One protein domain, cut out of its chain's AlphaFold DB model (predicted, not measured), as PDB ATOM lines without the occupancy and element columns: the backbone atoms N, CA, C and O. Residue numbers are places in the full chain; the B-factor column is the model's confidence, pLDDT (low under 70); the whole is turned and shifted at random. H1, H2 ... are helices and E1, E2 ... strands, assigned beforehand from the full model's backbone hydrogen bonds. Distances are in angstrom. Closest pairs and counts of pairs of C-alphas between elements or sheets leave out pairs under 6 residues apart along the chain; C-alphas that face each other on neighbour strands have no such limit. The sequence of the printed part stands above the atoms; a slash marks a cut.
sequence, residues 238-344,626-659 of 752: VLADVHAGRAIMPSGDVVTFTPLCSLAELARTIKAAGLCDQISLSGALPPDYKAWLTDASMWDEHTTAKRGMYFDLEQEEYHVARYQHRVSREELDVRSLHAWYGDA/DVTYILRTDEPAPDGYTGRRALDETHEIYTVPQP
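What this domain is: This is residues 238 to 344 and 626 to 659 of the 752 residues of an uncharacterized protein of Ktedonobacter racemifer DSM 44963 (UniProt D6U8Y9). Look for two sheets following one another along the longest axis: a strongly twisted six-stranded one, with helix H1 over one face near its E3 end, and past its other edge, E5, a small three-stranded one. The long loop of residues 294 to 319 passes along E5, where residues 302 to 303 pair with it, and H3 sits past the end of E6. The printed part has 141 residues with three named helices and nine named strands, in the order E1 E2 E3 H1 E4 H2 E5 E6 H3 E7 E8 E9; the larger sheet, E3 E2 E1 E4 E6 E5, is mixed, and the smaller, E7 E9 E8, is antiparallel. The class is mixed, helices and strands, with under half of the residues in named elements; the whole is compact, with a radius of gyration of the C-alphas of 15.1 A and spans of 42 by 34 by 26 A.

Where its parts are: Find C-alpha 238 at (14.874, 13.823, 43.317), where E1, residues 238 to 241, begins; E2, 246 to 248, and E3, 254 to 256, follow. H1 runs from 263 to 273, 15.2 A, and then come E4, 278 to 281, and H2, 289 to 293. E5, residues 320 to 325, is 16.4 A long and E6, 331 to 336, is 17.0 A; H3 is 338 to 341. After the cut, E7, 626 to 632, starts at C-alpha 626 (-1.366, 33.420, 51.127) and is 19.5 A long. E8 is 643 to 646, and E9, 651 to 658, is 21.0 A long and ends at C-alpha 658 (0.373, 32.758, 56.739).

How they stand to each other: E1, E2 and E3 form a meander, each strand the antiparallel neighbour of the one before: see N 241 and O 246 at 2.8 A, and N 247 and O 255 at 2.8 A. E1 is parallel to E4, with N 238 and O 278 at 2.9 A, and E4 to E6, with N 281 and O 335 at 2.8 A. The hairpin of E5 and E6 has N 323 and O 332 at 2.9 A. E3, H1 and E4 are a split strand-helix-strand unit, with E2 and E1 between its strands and a right-handed crossover. H1 is on this sheet, the closest C-alphas to E3 being those of Val 255 and Ala 273, 7.1 A apart. H2 is on it too; its Leu 293 and Ala 321 of E5 have the closest C-alphas, 5.9 A apart. H3 is not on it. E5 and E7 are near each other, with 6 pairs of C-alphas within 10 A. In the smaller sheet E9 is the inner strand: N 629 and O 654 of E7 and E9 are 2.8 A apart, and N 653 and O 645 of E9 and E8 2.8 A. In H1 and H2 every O i to N i+4 pair is within hydrogen-bond range; H3 is too short for one.

The domain as a whole: The C-alphas of Ala 344 and Asp 634, the two farthest apart, are 43.7 A apart. Residues 345 to 625 are not printed, and C-alphas 344 and 626 are 28.8 A apart across that cut. Of the links printed whole, H2 to E5, 26 residues, is the long one. The mean pLDDT of the printed part is 92.7, and only residue 659 is under 70.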
ATOM      1  N   VAL A 238      14.900  14.478  44.630       96.25
ATOM      2  CA  VAL A 238      14.874  13.823  43.317       96.25
ATOM      3  C   VAL A 238      14.716  14.904  42.253       96.25
ATOM      4  O   VAL A 238      13.927  15.839  42.437       96.25
ATOM      5  N   LEU A 239      15.466  14.803  41.154       97.25
ATOM      6  CA  LEU A 239      15.280  15.659  39.978       97.25
ATOM      7  C   LEU A 239      14.507  14.870  38.920       97.25
ATOM      8  O   LEU A 239      14.837  13.709  38.699       97.25
ATOM      9  N   ALA A 240      13.486  15.455  38.290       97.62
ATOM     10  CA  ALA A 240      12.615  14.735  37.356       97.62
ATOM     11  C   ALA A 240      12.250  15.577  36.129       97.62
ATOM     12  O   ALA A 240      11.722  16.677  36.267       97.62
ATOM     13  N   ASP A 241      12.474  15.039  34.932       97.25
ATOM     14  CA  ASP A 241      11.913  15.546  33.684       97.25
ATOM     15  C   ASP A 241      10.670  14.715  33.337       97.25
ATOM     16  O   ASP A 241      10.745  13.523  33.018       97.25
ATOM     17  N   VAL A 242       9.505  15.353  33.456       96.94
ATOM     18  CA  VAL A 242       8.203  14.697  33.276       96.94
ATOM     19  C   VAL A 242       7.863  14.513  31.795       96.94
ATOM     20  O   VAL A 242       7.141  13.576  31.461       96.94
ATOM     21  N   HIS A 243       8.428  15.320  30.890       96.31
ATOM     22  CA  HIS A 243       8.281  15.127  29.441       96.31
ATOM     23  C   HIS A 243       9.170  13.987  28.936       96.31
ATOM     24  O   HIS A 243       8.757  13.234  28.059       96.31
ATOM     25  N   ALA A 244      10.361  13.812  29.513       96.00
ATOM     26  CA  ALA A 244      11.275  12.719  29.176       96.00
ATOM     27  C   ALA A 244      10.944  11.379  29.867       96.00
ATOM     28  O   ALA A 244      11.570  10.367  29.548       96.00
ATOM     29  N   GLY A 245      10.007  11.352  30.826       97.00
ATOM     30  CA  GLY A 245       9.670  10.144  31.591       97.00
ATOM     31  C   GLY A 245      10.820   9.653  32.484       97.00
ATOM     32  O   GLY A 245      11.041   8.445  32.602       97.00
ATOM     33  N   ARG A 246      11.631  10.572  33.031       97.19
ATOM     34  CA  ARG A 246      12.955  10.258  33.593       97.19
ATOM     35  C   ARG A 246      13.293  11.086  34.834       97.19
ATOM     36  O   ARG A 246      13.108  12.298  34.854       97.19
ATOM     37  N   ALA A 247      13.851  10.443  35.855       97.50
ATOM     38  CA  ALA A 247      14.323  11.075  37.083       97.50
ATOM     39  C   ALA A 247      15.712  10.578  37.508       97.50
ATOM     40  O   ALA A 247      16.141   9.491  37.123       97.50
ATOM     41  N   ILE A 248      16.388  11.379  38.333       97.31
ATOM     42  CA  ILE A 248      17.653  11.052  38.996       97.31
ATOM     43  C   ILE A 248      17.460  11.159  40.512       97.31
ATOM     44  O   ILE A 248      17.057  12.204  41.037       97.31
ATOM     45  N   MET A 249      17.749  10.060  41.204       95.44
ATOM     46  CA  MET A 249      17.647   9.908  42.656       95.44
ATOM     47  C   MET A 249      18.851  10.548  43.379       95.44
ATOM     48  O   MET A 249      19.893  10.760  42.759       95.44
ATOM     49  N   PRO A 250      18.785  10.813  44.703       90.19
ATOM     50  CA  PRO A 250      19.896  11.408  45.462       90.19
ATOM     51  C   PRO A 250      21.200  10.590  45.473       90.19
ATOM     52  O   PRO A 250      22.247  11.116  45.843       90.19
ATOM     53  N   SER A 251      21.123   9.304  45.129       89.94
ATOM     54  CA  SER A 251      22.238   8.373  44.929       89.94
ATOM     55  C   SER A 251      22.937   8.533  43.572       89.94
ATOM     56  O   SER A 251      24.067   8.077  43.417       89.94
ATOM     57  N   GLY A 252      22.286   9.181  42.601       92.44
ATOM     58  CA  GLY A 252      22.670   9.193  41.189       92.44
ATOM     59  C   GLY A 252      21.932   8.158  40.330       92.44
ATOM     60  O   GLY A 252      22.059   8.213  39.108       92.44
ATOM     61  N   ASP A 253      21.145   7.259  40.932       95.06
ATOM     62  CA  ASP A 253      20.386   6.237  40.197       95.06
ATOM     63  C   ASP A 253      19.322   6.864  39.289       95.06
ATOM     64  O   ASP A 253      18.630   7.813  39.674       95.06
ATOM     65  N   VAL A 254      19.165   6.307  38.087       96.88
ATOM     66  CA  VAL A 254      18.170   6.749  37.105       96.88
ATOM     67  C   VAL A 254      16.890   5.932  37.256       96.88
ATOM     68  O   VAL A 254      16.924   4.704  37.234       96.88
ATOM     69  N   VAL A 255      15.755   6.621  37.338       97.25
ATOM     70  CA  VAL A 255      14.410   6.033  37.382       97.25
ATOM     71  C   VAL A 255      13.643   6.471  36.140       97.25
ATOM     72  O   VAL A 255      13.700   7.640  35.758       97.25
ATOM     73  N   THR A 256      12.916   5.553  35.510       97.62
ATOM     74  CA  THR A 256      12.021   5.844  34.382       97.62
ATOM     75  C   THR A 256      10.559   5.636  34.765       97.62
ATOM     76  O   THR A 256      10.238   4.854  35.660       97.62
ATOM     77  N   PHE A 257       9.673   6.376  34.106       97.25
ATOM     78  CA  PHE A 257       8.227   6.388  34.328       97.25
ATOM     79  C   PHE A 257       7.512   6.870  33.052       97.25
ATOM     80  O   PHE A 257       8.165   7.296  32.098       97.25
ATOM     81  N   THR A 258       6.180   6.810  33.004       97.88
ATOM     82  CA  THR A 258       5.417   7.221  31.814       97.88
ATOM     83  C   THR A 258       5.597   8.723  31.526       97.88
ATOM     84  O   THR A 258       5.330   9.545  32.408       97.88
ATOM     85  N   PRO A 259       6.022   9.132  30.313       97.56
ATOM     86  CA  PRO A 259       6.037  10.539  29.919       97.56
ATOM     87  C   PRO A 259       4.673  11.205  30.137       97.56
ATOM     88  O   PRO A 259       3.643  10.645  29.770       97.56
ATOM     89  N   LEU A 260       4.674  12.398  30.735       96.38
ATOM     90  CA  LEU A 260       3.478  13.163  31.118       96.38
ATOM     91  C   LEU A 260       2.510  12.424  32.068       96.38
ATOM     92  O   LEU A 260       1.311  12.704  32.079       96.38
ATOM     93  N   CYS A 261       3.032  11.520  32.903       97.25
ATOM     94  CA  CYS A 261       2.286  10.872  33.984       97.25
ATOM     95  C   CYS A 261       1.629  11.848  34.982       97.25
ATOM     96  O   CYS A 261       2.027  13.007  35.146       97.25
ATOM     97  N   SER A 262       0.642  11.321  35.711       97.19
ATOM     98  CA  SER A 262       0.031  11.981  36.873       97.19
ATOM     99  C   SER A 262       1.041  12.201  38.010       97.19
ATOM    100  O   SER A 262       2.024  11.462  38.140       97.19
ATOM    101  N   LEU A 263       0.797  13.186  38.881       97.12
ATOM    102  CA  LEU A 263       1.658  13.423  40.041       97.12
ATOM    103  C   LEU A 263       1.623  12.228  41.010       97.12
ATOM    104  O   LEU A 263       2.661  11.880  41.571       97.12
ATOM    105  N   ALA A 264       0.482  11.551  41.165       96.12
ATOM    106  CA  ALA A 264       0.382  10.348  41.990       96.12
ATOM    107  C   ALA A 264       1.139   9.141  41.402       96.12
ATOM    108  O   ALA A 264       1.706   8.340  42.145       96.12
ATOM    109  N   GLU A 265       1.180   8.977  40.078       96.56
ATOM    110  CA  GLU A 265       2.020   7.966  39.416       96.56
ATOM    111  C   GLU A 265       3.513   8.278  39.593       96.56
ATOM    112  O   GLU A 265       4.271   7.405  40.026       96.56
ATOM    113  N   LEU A 266       3.924   9.530  39.366       97.12
ATOM    114  CA  LEU A 266       5.298   9.984  39.586       97.12
ATOM    115  C   LEU A 266       5.735   9.783  41.046       97.12
ATOM    116  O   LEU A 266       6.792   9.208  41.309       97.12
ATOM    117  N   ALA A 267       4.908  10.216  42.003       95.94
ATOM    118  CA  ALA A 267       5.189  10.113  43.430       95.94
ATOM    119  C   ALA A 267       5.290   8.652  43.894       95.94
ATOM    120  O   ALA A 267       6.223   8.314  44.624       95.94
ATOM    121  N   ARG A 268       4.389   7.766  43.439       94.81
ATOM    122  CA  ARG A 268       4.456   6.327  43.745       94.81
ATOM    123  C   ARG A 268       5.680   5.663  43.117       94.81
ATOM    124  O   ARG A 268       6.355   4.903  43.806       94.81
ATOM    125  N   THR A 269       6.018   5.991  41.871       95.88
ATOM    126  CA  THR A 269       7.185   5.416  41.175       95.88
ATOM    127  C   THR A 269       8.495   5.826  41.847       95.88
ATOM    128  O   THR A 269       9.331   4.980  42.159       95.88
ATOM    129  N   ILE A 270       8.644   7.114  42.173       95.12
ATOM    130  CA  ILE A 270       9.803   7.629  42.910       95.12
ATOM    131  C   ILE A 270       9.880   7.019  44.320       95.12
ATOM    132  O   ILE A 270      10.965   6.630  44.748       95.12
ATOM    133  N   LYS A 271       8.750   6.881  45.031       92.19
ATOM    134  CA  LYS A 271       8.704   6.270  46.372       92.19
ATOM    135  C   LYS A 271       9.029   4.771  46.362       92.19
ATOM    136  O   LYS A 271       9.604   4.273  47.326       92.19
ATOM    137  N   ALA A 272       8.690   4.060  45.286       93.31
ATOM    138  CA  ALA A 272       9.069   2.664  45.085       93.31
ATOM    139  C   ALA A 272      10.569   2.510  44.774       93.31
ATOM    140  O   ALA A 272      11.198   1.578  45.268       93.31
ATOM    141  N   ALA A 273      11.153   3.444  44.014       91.94
ATOM    142  CA  ALA A 273      12.594   3.493  43.765       91.94
ATOM    143  C   ALA A 273      13.410   3.918  45.001       91.94
ATOM    144  O   ALA A 273      14.581   3.566  45.120       91.94
ATOM    145  N   GLY A 274      12.813   4.663  45.938       91.25
ATOM    146  CA  GLY A 274      13.415   4.911  47.241       91.25
ATOM    147  C   GLY A 274      12.874   6.130  47.982       91.25
ATOM    148  O   GLY A 274      11.777   6.633  47.758       91.25
ATOM    149  N   LEU A 275      13.683   6.613  48.921       84.12
ATOM    150  CA  LEU A 275      13.337   7.743  49.772       84.12
ATOM    151  C   LEU A 275      13.285   9.060  48.975       84.12
ATOM    152  O   LEU A 275      14.290   9.478  48.401       84.12
ATOM    153  N   CYS A 276      12.160   9.772  49.051       88.38
ATOM    154  CA  CYS A 276      11.999  11.118  48.507       88.38
ATOM    155  C   CYS A 276      11.310  12.036  49.526       88.38
ATOM    156  O   CYS A 276      10.249  11.704  50.047       88.38
ATOM    157  N   ASP A 277      11.911  13.198  49.794       92.25
ATOM    158  CA  ASP A 277      11.310  14.285  50.580       92.25
ATOM    159  C   ASP A 277      10.933  15.493  49.694       92.25
ATOM    160  O   ASP A 277      10.211  16.392  50.134       92.25
ATOM    161  N   GLN A 278      11.476  15.572  48.474       95.06
ATOM    162  CA  GLN A 278      11.233  16.643  47.507       95.06
ATOM    163  C   GLN A 278      11.438  16.153  46.065       95.06
ATOM    164  O   GLN A 278      12.501  15.621  45.743       95.06
ATOM    165  N   ILE A 279      10.486  16.451  45.180       96.81
ATOM    166  CA  ILE A 279      10.639  16.353  43.721       96.81
ATOM    167  C   ILE A 279      10.920  17.756  43.170       96.81
ATOM    168  O   ILE A 279      10.231  18.720  43.513       96.81
ATOM    169  N   SER A 280      11.938  17.878  42.317       96.38
ATOM    170  CA  SER A 280      12.286  19.128  41.633       96.38
ATOM    171  C   SER A 280      12.266  18.916  40.121       96.38
ATOM    172  O   SER A 280      13.063  18.141  39.596       96.38
ATOM    173  N   LEU A 281      11.348  19.585  39.428       96.69
ATOM    174  CA  LEU A 281      11.104  19.381  38.006       96.69
ATOM    175  C   LEU A 281      12.165  20.085  37.152       96.69
ATOM    176  O   LEU A 281      12.398  21.283  37.317       96.69
ATOM    177  N   SER A 282      12.795  19.338  36.249       93.94
ATOM    178  CA  SER A 282      13.711  19.816  35.206       93.94
ATOM    179  C   SER A 282      13.015  19.856  33.848       93.94
ATOM    180  O   SER A 282      12.104  19.070  33.606       93.94
ATOM    181  N   GLY A 283      13.490  20.717  32.947       86.19
ATOM    182  CA  GLY A 283      12.945  20.816  31.592       86.19
ATOM    183  C   GLY A 283      11.610  21.564  31.542       86.19
ATOM    184  O   GLY A 283      11.396  22.529  32.280       86.19
ATOM    185  N   ALA A 284      10.729  21.144  30.635       90.56
ATOM    186  CA  ALA A 284       9.405  21.739  30.476       90.56
ATOM    187  C   ALA A 284       8.447  21.311  31.602       90.56
ATOM    188  O   ALA A 284       8.502  20.188  32.105       90.56
ATOM    189  N   LEU A 285       7.534  22.205  31.982       93.69
ATOM    190  CA  LEU A 285       6.489  21.901  32.961       93.69
ATOM    191  C   LEU A 285       5.370  21.048  32.332       93.69
ATOM    192  O   LEU A 285       5.136  21.152  31.123       93.69
ATOM    193  N   PRO A 286       4.666  20.213  33.117       94.69
ATOM    194  CA  PRO A 286       3.445  19.542  32.671       94.69
ATOM    195  C   PRO A 286       2.394  20.537  32.132       94.69
ATOM    196  O   PRO A 286       2.302  21.649  32.658       94.69
ATOM    197  N   PRO A 287       1.585  20.164  31.119       93.88
ATOM    198  CA  PRO A 287       0.439  20.965  30.681       93.88
ATOM    199  C   PRO A 287      -0.548  21.206  31.831       93.88
ATOM    200  O   PRO A 287      -0.853  20.269  32.565       93.88
ATOM    201  N   ASP A 288      -1.026  22.448  31.977       92.94
ATOM    202  CA  ASP A 288      -1.721  22.939  33.183       92.94
ATOM    203  C   ASP A 288      -0.989  22.502  34.467       92.94
ATOM    204  O   ASP A 288      -1.457  21.681  35.262       92.94
ATOM    205  N   TYR A 289       0.220  23.042  34.651       94.88
ATOM    206  CA  TYR A 289       1.089  22.708  35.781       94.88
ATOM    207  C   TYR A 289       0.389  22.922  37.130       94.88
ATOM    208  O   TYR A 289       0.637  22.181  38.083       94.88
ATOM    209  N   LYS A 290      -0.537  23.885  37.209       94.00
ATOM    210  CA  LYS A 290      -1.351  24.129  38.397       94.00
ATOM    211  C   LYS A 290      -2.322  22.979  38.667       94.00
ATOM    212  O   LYS A 290      -2.316  22.468  39.787       94.00
ATOM    213  N   ALA A 291      -3.102  22.544  37.674       93.62
ATOM    214  CA  ALA A 291      -3.993  21.393  37.814       93.62
ATOM    215  C   ALA A 291      -3.217  20.098  38.100       93.62
ATOM    216  O   ALA A 291      -3.632  19.318  38.954       93.62
ATOM    217  N   TRP A 292      -2.057  19.904  37.464       96.50
ATOM    218  CA  TRP A 292      -1.168  18.762  37.708       96.50
ATOM    219  C   TRP A 292      -0.584  18.759  39.134       96.50
ATOM    220  O   TRP A 292      -0.519  17.715  39.783       96.50
ATOM    221  N   LEU A 293      -0.218  19.925  39.684       95.81
ATOM    222  CA  LEU A 293       0.166  20.052  41.097       95.81
ATOM    223  C   LEU A 293      -1.001  19.761  42.056       95.81
ATOM    224  O   LEU A 293      -0.759  19.328  43.187       95.81
ATOM    225  N   THR A 294      -2.243  19.986  41.620       93.75
ATOM    226  CA  THR A 294      -3.482  19.635  42.331       93.75
ATOM    227  C   THR A 294      -4.118  18.346  41.799       93.75
ATOM    228  O   THR A 294      -5.337  18.268  41.681       93.75
ATOM    229  N   ASP A 295      -3.313  17.337  41.467       94.25
ATOM    230  CA  ASP A 295      -3.789  16.003  41.088       94.25
ATOM    231  C   ASP A 295      -4.746  15.431  42.151       94.25
ATOM    232  O   ASP A 295      -4.346  15.169  43.289       94.25
ATOM    233  N   ALA A 296      -6.011  15.230  41.772       92.88
ATOM    234  CA  ALA A 296      -7.060  14.739  42.664       92.88
ATOM    235  C   ALA A 296      -6.749  13.352  43.247       92.88
ATOM    236  O   ALA A 296      -7.093  13.066  44.394       92.88
ATOM    237  N   SER A 297      -6.015  12.512  42.508       94.06
ATOM    238  CA  SER A 297      -5.637  11.170  42.964       94.06
ATOM    239  C   SER A 297      -4.583  11.171  44.083       94.06
ATOM    240  O   SER A 297      -4.304  10.126  44.669       94.06
ATOM    241  N   MET A 298      -4.043  12.342  44.450       94.44
ATOM    242  CA  MET A 298      -3.224  12.508  45.654       94.44
ATOM    243  C   MET A 298      -4.056  12.616  46.943       94.44
ATOM    244  O   MET A 298      -3.534  12.280  48.009       94.44
ATOM    245  N   TRP A 299      -5.298  13.121  46.897       91.25
ATOM    246  CA  TRP A 299      -5.985  13.661  48.087       91.25
ATOM    247  C   TRP A 299      -6.524  12.598  49.056       91.25
ATOM    248  O   TRP A 299      -6.597  12.854  50.264       91.25
ATOM    249  N   ASP A 300      -6.822  11.390  48.574       88.69
ATOM    250  CA  ASP A 300      -7.210  10.255  49.424       88.69
ATOM    251  C   ASP A 300      -6.058   9.784  50.323       88.69
ATOM    252  O   ASP A 300      -6.256   9.501  51.504       88.69
ATOM    253  N   GLU A 301      -4.832   9.754  49.793       92.56
ATOM    254  CA  GLU A 301      -3.629   9.347  50.533       92.56
ATOM    255  C   GLU A 301      -2.956  10.522  51.269       92.56
ATOM    256  O   GLU A 301      -2.308  10.320  52.302       92.56
ATOM    257  N   HIS A 302      -3.111  11.760  50.779       94.50
ATOM    258  CA  HIS A 302      -2.361  12.935  51.233       94.50
ATOM    259  C   HIS A 302      -3.257  14.125  51.608       94.50
ATOM    260  O   HIS A 302      -4.259  14.411  50.966       94.50
ATOM    261  N   THR A 303      -2.840  14.884  52.622       93.50
ATOM    262  CA  THR A 303      -3.435  16.171  53.013       93.50
ATOM    263  C   THR A 303      -2.438  17.306  52.803       93.50
ATOM    264  O   THR A 303      -1.223  17.105  52.874       93.50
ATOM    265  N   THR A 304      -2.927  18.525  52.592       93.25
ATOM    266  CA  THR A 304      -2.080  19.731  52.553       93.25
ATOM    267  C   THR A 304      -1.967  20.428  53.922       93.25
ATOM    268  O   THR A 304      -1.112  21.305  54.093       93.25
ATOM    269  N   ALA A 305      -2.776  20.011  54.912       87.25
ATOM    270  CA  ALA A 305      -3.067  20.696  56.184       87.25
ATOM    271  C   ALA A 305      -1.866  21.268  56.956       87.25
ATOM    272  O   ALA A 305      -1.997  22.257  57.669       87.25
ATOM    273  N   LYS A 306      -0.679  20.663  56.836       86.88
ATOM    274  CA  LYS A 306       0.501  21.085  57.599       86.88
ATOM    275  C   LYS A 306       1.182  22.343  57.045       86.88
ATOM    276  O   LYS A 306       1.743  23.114  57.817       86.88
ATOM    277  N   ARG A 307       1.239  22.508  55.717       84.88
ATOM    278  CA  ARG A 307       2.120  23.509  55.061       84.88
ATOM    279  C   ARG A 307       1.538  24.155  53.806       84.88
ATOM    280  O   ARG A 307       2.123  25.128  53.333       84.88
ATOM    281  N   GLY A 308       0.450  23.601  53.273       90.19
ATOM    282  CA  GLY A 308      -0.255  24.072  52.086       90.19
ATOM    283  C   GLY A 308       0.592  24.222  50.818       90.19
ATOM    284  O   GLY A 308       1.811  24.022  50.783       90.19
ATOM    285  N   MET A 309      -0.098  24.602  49.755       92.56
ATOM    286  CA  MET A 309       0.429  24.901  48.434       92.56
ATOM    287  C   MET A 309       0.663  26.410  48.298       92.56
ATOM    288  O   MET A 309      -0.027  27.220  48.916       92.56
ATOM    289  N   TYR A 310       1.642  26.799  47.487       91.00
ATOM    290  CA  TYR A 310       1.837  28.184  47.065       91.00
ATOM    291  C   TYR A 310       1.654  28.249  45.553       91.00
ATOM    292  O   TYR A 310       2.413  27.615  44.821       91.00
ATOM    293  N   PHE A 311       0.664  29.015  45.107       90.31
ATOM    294  CA  PHE A 311       0.441  29.323  43.702       90.31
ATOM    295  C   PHE A 311       0.753  30.798  43.501       90.31
ATOM    296  O   PHE A 311       0.109  31.657  44.100       90.31
ATOM    297  N   ASP A 312       1.778  31.076  42.704       87.31
ATOM    298  CA  ASP A 312       2.129  32.437  42.322       87.31
ATOM    299  C   ASP A 312       1.079  33.005  41.351       87.31
ATOM    300  O   ASP A 312       0.433  32.249  40.618       87.31
ATOM    301  N   LEU A 313       0.883  34.322  41.370       80.69
ATOM    302  CA  LEU A 313      -0.156  34.986  40.577       80.69
ATOM    303  C   LEU A 313       0.319  35.339  39.164       80.69
ATOM    304  O   LEU A 313      -0.513  35.459  38.269       80.69
ATOM    305  N   GLU A 314       1.631  35.496  38.971       82.88
ATOM    306  CA  GLU A 314       2.218  35.964  37.708       82.88
ATOM    307  C   GLU A 314       3.001  34.869  36.966       82.88
ATOM    308  O   GLU A 314       3.105  34.922  35.743       82.88
ATOM    309  N   GLN A 315       3.584  33.904  37.690       87.56
ATOM    310  CA  GLN A 315       4.614  32.997  37.161       87.56
ATOM    311  C   GLN A 315       4.396  31.548  37.635       87.56
ATOM    312  O   GLN A 315       4.708  31.189  38.778       87.56
ATOM    313  N   GLU A 316       3.842  30.702  36.759       91.62
ATOM    314  CA  GLU A 316       3.465  29.312  37.067       91.62
ATOM    315  C   GLU A 316       4.648  28.462  37.543       91.62
ATOM    316  O   GLU A 316       4.519  27.628  38.436       91.62
ATOM    317  N   GLU A 317       5.842  28.728  37.033       91.56
ATOM    318  CA  GLU A 317       7.085  28.059  37.395       91.56
ATOM    319  C   GLU A 317       7.490  28.220  38.877       91.56
ATOM    320  O   GLU A 317       8.269  27.410  39.390       91.56
ATOM    321  N   TYR A 318       6.927  29.197  39.602       90.62
ATOM    322  CA  TYR A 318       7.097  29.346  41.055       90.62
ATOM    323  C   TYR A 318       5.995  28.662  41.878       90.62
ATOM    324  O   TYR A 318       6.000  28.770  43.109       90.62
ATOM    325  N   HIS A 319       5.076  27.923  41.245       93.69
ATOM    326  CA  HIS A 319       4.076  27.117  41.946       93.69
ATOM    327  C   HIS A 319       4.741  25.933  42.667       93.69
ATOM    328  O   HIS A 319       5.625  25.250  42.136       93.69
ATOM    329  N   VAL A 320       4.318  25.704  43.914       93.94
ATOM    330  CA  VAL A 320       4.873  24.698  44.829       93.94
ATOM    331  C   VAL A 320       3.744  23.969  45.546       93.94
ATOM    332  O   VAL A 320       3.094  24.550  46.420       93.94
ATOM    333  N   ALA A 321       3.571  22.677  45.269       95.00
ATOM    334  CA  ALA A 321       2.741  21.816  46.108       95.00
ATOM    335  C   ALA A 321       3.528  21.301  47.323       95.00
ATOM    336  O   ALA A 321       4.748  21.103  47.266       95.00
ATOM    337  N   ARG A 322       2.826  21.078  48.439       95.19
ATOM    338  CA  ARG A 322       3.362  20.391  49.623       95.19
ATOM    339  C   ARG A 322       2.293  19.465  50.177       95.19
ATOM    340  O   ARG A 322       1.254  19.923  50.648       95.19
ATOM    341  N   TYR A 323       2.580  18.176  50.126       95.62
ATOM    342  CA  TYR A 323       1.706  17.115  50.598       95.62
ATOM    343  C   TYR A 323       2.278  16.499  51.878       95.62
ATOM    344  O   TYR A 323       3.491  16.342  52.011       95.62
ATOM    345  N   GLN A 324       1.407  16.119  52.811       94.94
ATOM    346  CA  GLN A 324       1.719  15.174  53.878       94.94
ATOM    347  C   GLN A 324       0.881  13.912  53.677       94.94
ATOM    348  O   GLN A 324      -0.346  13.985  53.644       94.94
ATOM    349  N   HIS A 325       1.523  12.748  53.616       93.56
ATOM    350  CA  HIS A 325       0.816  11.469  53.567       93.56
ATOM    351  C   HIS A 325       0.056  11.238  54.886       93.56
ATOM    352  O   HIS A 325       0.641  11.297  55.972       93.56
ATOM    353  N   ARG A 326      -1.252  10.963  54.813       92.06
ATOM    354  CA  ARG A 326      -2.182  10.969  55.959       92.06
ATOM    355  C   ARG A 326      -1.795   9.963  57.049       92.06
ATOM    356  O   ARG A 326      -1.828  10.303  58.232       92.06
ATOM    357  N   VAL A 327      -1.375   8.758  56.647       92.12
ATOM    358  CA  VAL A 327      -0.967   7.677  57.568       92.12
ATOM    359  C   VAL A 327       0.477   7.845  58.066       92.12
ATOM    360  O   VAL A 327       0.685   8.114  59.245       92.12
ATOM    361  N   SER A 328       1.482   7.725  57.188       90.94
ATOM    362  CA  SER A 328       2.910   7.755  57.560       90.94
ATOM    363  C   SER A 328       3.440   9.118  58.031       90.94
ATOM    364  O   SER A 328       4.492   9.175  58.667       90.94
ATOM    365  N   ARG A 329       2.726  10.216  57.739       92.56
ATOM    366  CA  ARG A 329       3.101  11.615  58.036       92.56
ATOM    367  C   ARG A 329       4.357  12.134  57.324       92.56
ATOM    368  O   ARG A 329       4.807  13.240  57.632       92.56
ATOM    369  N   GLU A 330       4.860  11.391  56.343       91.31
ATOM    370  CA  GLU A 330       5.927  11.807  55.422       91.31
ATOM    371  C   GLU A 330       5.522  13.067  54.633       91.31
ATOM    372  O   GLU A 330       4.344  13.241  54.314       91.31
ATOM    373  N   GLU A 331       6.482  13.948  54.331       93.38
ATOM    374  CA  GLU A 331       6.269  15.191  53.571       93.38
ATOM    375  C   GLU A 331       6.877  15.106  52.168       93.38
ATOM    376  O   GLU A 331       8.061  14.808  52.024       93.38
ATOM    377  N   LEU A 332       6.093  15.490  51.160       95.19
ATOM    378  CA  LEU A 332       6.513  15.616  49.768       95.19
ATOM    379  C   LEU A 332       6.359  17.075  49.308       95.19
ATOM    380  O   LEU A 332       5.244  17.574  49.149       95.19
ATOM    381  N   ASP A 333       7.480  17.764  49.089       95.75
ATOM    382  CA  ASP A 333       7.513  19.073  48.419       95.75
ATOM    383  C   ASP A 333       7.678  18.870  46.894       95.75
ATOM    384  O   ASP A 333       8.606  18.182  46.476       95.75
ATOM    385  N   VAL A 334       6.869  19.521  46.050       96.50
ATOM    386  CA  VAL A 334       7.001  19.485  44.572       96.50
ATOM    387  C   VAL A 334       7.179  20.906  44.032       96.50
ATOM    388  O   VAL A 334       6.504  21.819  44.509       96.50
ATOM    389  N   ARG A 335       8.116  21.130  43.095       95.50
ATOM    390  CA  ARG A 335       8.402  22.452  42.482       95.50
ATOM    391  C   ARG A 335       9.229  22.370  41.205       95.50
ATOM    392  O   ARG A 335       9.915  21.378  40.998       95.50
ATOM    393  N   SER A 336       9.296  23.463  40.447       95.06
ATOM    394  CA  SER A 336      10.258  23.635  39.350       95.06
ATOM    395  C   SER A 336      11.696  23.912  39.825       95.06
ATOM    396  O   SER A 336      11.924  24.533  40.869       95.06
ATOM    397  N   LEU A 337      12.677  23.518  39.008       95.06
ATOM    398  CA  LEU A 337      14.062  23.999  39.052       95.06
ATOM    399  C   LEU A 337      14.258  25.361  38.366       95.06
ATOM    400  O   LEU A 337      15.355  25.909  38.455       95.06
ATOM    401  N   HIS A 338      13.231  25.966  37.753       93.94
ATOM    402  CA  HIS A 338      13.335  27.315  37.179       93.94
ATOM    403  C   HIS A 338      13.896  28.324  38.198       93.94
ATOM    404  O   HIS A 338      14.803  29.084  37.877       93.94
ATOM    405  N   ALA A 339      13.469  28.278  39.466       91.94
ATOM    406  CA  ALA A 339      14.028  29.152  40.504       91.94
ATOM    407  C   ALA A 339      15.567  29.031  40.644       91.94
ATOM    408  O   ALA A 339      16.230  29.988  41.034       91.94
ATOM    409  N   TRP A 340      16.161  27.881  40.311       95.31
ATOM    410  CA  TRP A 340      17.612  27.671  40.321       95.31
ATOM    411  C   TRP A 340      18.323  28.156  39.058       95.31
ATOM    412  O   TRP A 340      19.403  28.733  39.175       95.31
ATOM    413  N   TYR A 341      17.748  27.927  37.876       94.69
ATOM    414  CA  TYR A 341      18.467  28.074  36.602       94.69
ATOM    415  C   TYR A 341      17.854  29.089  35.618       94.69
ATOM    416  O   TYR A 341      18.505  29.440  34.634       94.69
ATOM    417  N   GLY A 342      16.652  29.600  35.899       90.06
ATOM    418  CA  GLY A 342      15.857  30.441  34.998       90.06
ATOM    419  C   GLY A 342      15.496  29.719  33.698       90.06
ATOM    420  O   GLY A 342      15.429  28.491  33.661       90.06
ATOM    421  N   ASP A 343      15.370  30.488  32.617       85.19
ATOM    422  CA  ASP A 343      15.096  30.030  31.240       85.19
ATOM    423  C   ASP A 343      16.276  29.289  30.573       85.19
ATOM    424  O   ASP A 343      16.429  29.282  29.347       85.19
ATOM    425  N   ALA A 344      17.180  28.705  31.361       87.69
ATOM    426  CA  ALA A 344      18.237  27.867  30.822       87.69
ATOM    427  C   ALA A 344      17.638  26.576  30.242       87.69
ATOM    428  O   ALA A 344      16.788  25.943  30.857       87.69
ATOM    429  N   ASP A 626      -0.208  34.288  51.246       85.50
ATOM    430  CA  ASP A 626      -1.366  33.420  51.127       85.50
ATOM    431  C   ASP A 626      -0.911  32.012  50.732       85.50
ATOM    432  O   ASP A 626      -0.034  31.811  49.885       85.50
ATOM    433  N   VAL A 627      -1.491  31.033  51.415       89.56
ATOM    434  CA  VAL A 627      -1.231  29.610  51.237       89.56
ATOM    435  C   VAL A 627      -2.564  28.918  50.995       89.56
ATOM    436  O   VAL A 627      -3.543  29.142  51.709       89.56
ATOM    437  N   THR A 628      -2.597  28.085  49.961       91.69
ATOM    438  CA  THR A 628      -3.780  27.329  49.555       91.69
ATOM    439  C   THR A 628      -3.748  25.948  50.196       91.69
ATOM    440  O   THR A 628      -2.784  25.206  50.028       91.69
ATOM    441  N   TYR A 629      -4.807  25.579  50.902       93.19
ATOM    442  CA  TYR A 629      -4.984  24.247  51.466       93.19
ATOM    443  C   TYR A 629      -6.112  23.533  50.728       93.19
ATOM    444  O   TYR A 629      -7.207  24.076  50.623       93.19
ATOM    445  N   ILE A 630      -5.845  22.320  50.250       92.38
ATOM    446  CA  ILE A 630      -6.861  21.340  49.854       92.38
ATOM    447  C   ILE A 630      -7.027  20.365  51.022       92.38
ATOM    448  O   ILE A 630      -6.035  19.775  51.476       92.38
ATOM    449  N   LEU A 631      -8.253  20.248  51.525       92.94
ATOM    450  CA  LEU A 631      -8.644  19.441  52.685       92.94
ATOM    451  C   LEU A 631      -9.923  18.669  52.367       92.94
ATOM    452  O   LEU A 631     -10.710  19.108  51.531       92.94
ATOM    453  N   ARG A 632     -10.158  17.551  53.056       92.88
ATOM    454  CA  ARG A 632     -11.464  16.879  53.032       92.88
ATOM    455  C   ARG A 632     -12.508  17.657  53.838       92.88
ATOM    456  O   ARG A 632     -12.162  18.367  54.778       92.88
ATOM    457  N   THR A 633     -13.788  17.457  53.537       91.62
ATOM    458  CA  THR A 633     -14.929  18.018  54.287       91.62
ATOM    459  C   THR A 633     -15.060  17.468  55.716       91.62
ATOM    460  O   THR A 633     -15.776  18.056  56.525       91.62
ATOM    461  N   ASP A 634     -14.360  16.374  56.047       91.81
ATOM    462  CA  ASP A 634     -14.225  15.824  57.405       91.81
ATOM    463  C   ASP A 634     -12.922  16.239  58.129       91.81
ATOM    464  O   ASP A 634     -12.743  15.920  59.307       91.81
ATOM    465  N   GLU A 635     -12.029  16.991  57.473       90.38
ATOM    466  CA  GLU A 635     -10.880  17.634  58.119       90.38
ATOM    467  C   GLU A 635     -11.281  18.995  58.725       90.38
ATOM    468  O   GLU A 635     -12.114  19.713  58.167       90.38
ATOM    469  N   PRO A 636     -10.691  19.405  59.866       92.00
ATOM    470  CA  PRO A 636     -10.949  20.726  60.427       92.00
ATOM    471  C   PRO A 636     -10.415  21.825  59.498       92.00
ATOM    472  O   PRO A 636      -9.256  21.787  59.074       92.00
ATOM    473  N   ALA A 637     -11.250  22.832  59.231       91.44
ATOM    474  CA  ALA A 637     -10.852  24.039  58.514       91.44
ATOM    475  C   ALA A 637      -9.664  24.738  59.217       91.44
ATOM    476  O   ALA A 637      -9.614  24.757  60.450       91.44
ATOM    477  N   PRO A 638      -8.715  25.333  58.470       91.06
ATOM    478  CA  PRO A 638      -7.548  25.983  59.051       91.06
ATOM    479  C   PRO A 638      -7.924  27.342  59.658       91.06
ATOM    480  O   PRO A 638      -8.661  28.118  59.050       91.06
ATOM    481  N   ASP A 639      -7.387  27.656  60.837       88.75
ATOM    482  CA  ASP A 639      -7.643  28.934  61.510       88.75
ATOM    483  C   ASP A 639      -7.249  30.141  60.636       88.75
ATOM    484  O   ASP A 639      -6.195  30.157  59.999       88.75
ATOM    485  N   GLY A 640      -8.084  31.184  60.642       88.31
ATOM    486  CA  GLY A 640      -7.782  32.461  59.983       88.31
ATOM    487  C   GLY A 640      -7.898  32.474  58.453       88.31
ATOM    488  O   GLY A 640      -7.334  33.368  57.822       88.31
ATOM    489  N   TYR A 641      -8.606  31.518  57.840       91.69
ATOM    490  CA  TYR A 641      -8.837  31.526  56.393       91.69
ATOM    491  C   TYR A 641      -9.596  32.780  55.915       91.69
ATOM    492  O   TYR A 641     -10.558  33.228  56.538       91.69
ATOM    493  N   THR A 642      -9.178  33.329  54.773       92.62
ATOM    494  CA  THR A 642      -9.808  34.477  54.090       92.62
ATOM    495  C   THR A 642     -10.723  34.057  52.943       92.62
ATOM    496  O   THR A 642     -11.583  34.831  52.530       92.62
ATOM    497  N   GLY A 643     -10.573  32.831  52.436       91.50
ATOM    498  CA  GLY A 643     -11.427  32.269  51.393       91.50
ATOM    499  C   GLY A 643     -11.665  30.775  51.590       91.50
ATOM    500  O   GLY A 643     -10.781  30.064  52.062       91.50
ATOM    501  N   ARG A 644     -12.860  30.312  51.210       94.19
ATOM    502  CA  ARG A 644     -13.283  28.905  51.191       94.19
ATOM    503  C   ARG A 644     -14.102  28.656  49.926       94.19
ATOM    504  O   ARG A 644     -14.969  29.466  49.603       94.19
ATOM    505  N   ARG A 645     -13.871  27.538  49.238       94.62
ATOM    506  CA  ARG A 645     -14.775  27.005  48.203       94.62
ATOM    507  C   ARG A 645     -14.796  25.482  48.229       94.62
ATOM    508  O   ARG A 645     -13.761  24.871  48.481       94.62
ATOM    509  N   ALA A 646     -15.938  24.885  47.902       91.56
ATOM    510  CA  ALA A 646     -15.982  23.474  47.535       91.56
ATOM    511  C   ALA A 646     -15.136  23.227  46.272       91.56
ATOM    512  O   ALA A 646     -14.981  24.121  45.429       91.56
ATOM    513  N   LEU A 647     -14.580  22.024  46.170       87.56
ATOM    514  CA  LEU A 647     -13.834  21.537  45.009       87.56
ATOM    515  C   LEU A 647     -14.535  20.324  44.393       87.56
ATOM    516  O   LEU A 647     -14.734  20.287  43.182       87.56
ATOM    517  N   ASP A 648     -14.981  19.407  45.249       89.44
ATOM    518  CA  ASP A 648     -15.893  18.303  44.950       89.44
ATOM    519  C   ASP A 648     -16.815  18.052  46.171       89.44
ATOM    520  O   ASP A 648     -16.878  18.882  47.079       89.44
ATOM    521  N   GLU A 649     -17.563  16.944  46.201       90.50
ATOM    522  CA  GLU A 649     -18.470  16.587  47.315       90.50
ATOM    523  C   GLU A 649     -17.736  16.278  48.638       90.50
ATOM    524  O   GLU A 649     -18.322  16.322  49.723       90.50
ATOM    525  N   THR A 650     -16.445  15.964  48.549       92.00
ATOM    526  CA  THR A 650     -15.584  15.478  49.632       92.00
ATOM    527  C   THR A 650     -14.398  16.389  49.944       92.00
ATOM    528  O   THR A 650     -13.824  16.234  51.020       92.00
ATOM    529  N   HIS A 651     -14.055  17.358  49.084       92.38
ATOM    530  CA  HIS A 651     -12.919  18.270  49.272       92.38
ATOM    531  C   HIS A 651     -13.262  19.755  49.136       92.38
ATOM    532  O   HIS A 651     -14.094  20.180  48.330       92.38
ATOM    533  N   GLU A 652     -12.522  20.571  49.885       93.94
ATOM    534  CA  GLU A 652     -12.613  22.026  49.896       93.94
ATOM    535  C   GLU A 652     -11.236  22.684  49.777       93.94
ATOM    536  O   GLU A 652     -10.222  22.172  50.261       93.94
ATOM    537  N   ILE A 653     -11.221  23.869  49.166       92.38
ATOM    538  CA  ILE A 653     -10.057  24.746  49.086       92.38
ATOM    539  C   ILE A 653     -10.218  25.905  50.063       92.38
ATOM    540  O   ILE A 653     -11.190  26.660  49.981       92.38
ATOM    541  N   TYR A 654      -9.207  26.092  50.906       93.88
ATOM    542  CA  TYR A 654      -9.060  27.215  51.826       93.88
ATOM    543  C   TYR A 654      -7.863  28.087  51.432       93.88
ATOM    544  O   TYR A 654      -6.779  27.572  51.157       93.88
ATOM    545  N   THR A 655      -8.031  29.409  51.457       92.88
ATOM    546  CA  THR A 655      -6.929  30.382  51.355       92.88
ATOM    547  C   THR A 655      -6.664  30.959  52.738       92.88
ATOM    548  O   THR A 655      -7.591  31.463  53.367       92.88
ATOM    549  N   VAL A 656      -5.418  30.890  53.213       90.69
ATOM    550  CA  VAL A 656      -5.014  31.401  54.534       90.69
ATOM    551  C   VAL A 656      -3.784  32.300  54.390       90.69
ATOM    552  O   VAL A 656      -2.763  31.824  53.881       90.69
ATOM    553  N   PRO A 657      -3.816  33.554  54.872       86.75
ATOM    554  CA  PRO A 657      -2.621  34.384  54.985       86.75
ATOM    555  C   PRO A 657      -1.712  33.826  56.084       86.75
ATOM    556  O   PRO A 657      -2.026  33.930  57.270       86.75
ATOM    557  N   GLN A 658      -0.572  33.229  55.726       78.69
ATOM    558  CA  GLN A 658       0.373  32.758  56.739       78.69
ATOM    559  C   GLN A 658       1.148  33.933  57.357       78.69
ATOM    560  O   GLN A 658       1.821  34.665  56.619       78.69
ATOM    561  N   PRO A 659       1.113  34.102  58.696       68.81
ATOM    562  CA  PRO A 659       1.941  35.081  59.384       68.81
ATOM    563  C   PRO A 659       3.419  34.682  59.321       68.81
ATOM    564  O   PRO A 659       3.762  33.498  59.336       68.81
TER     565      PRO A 659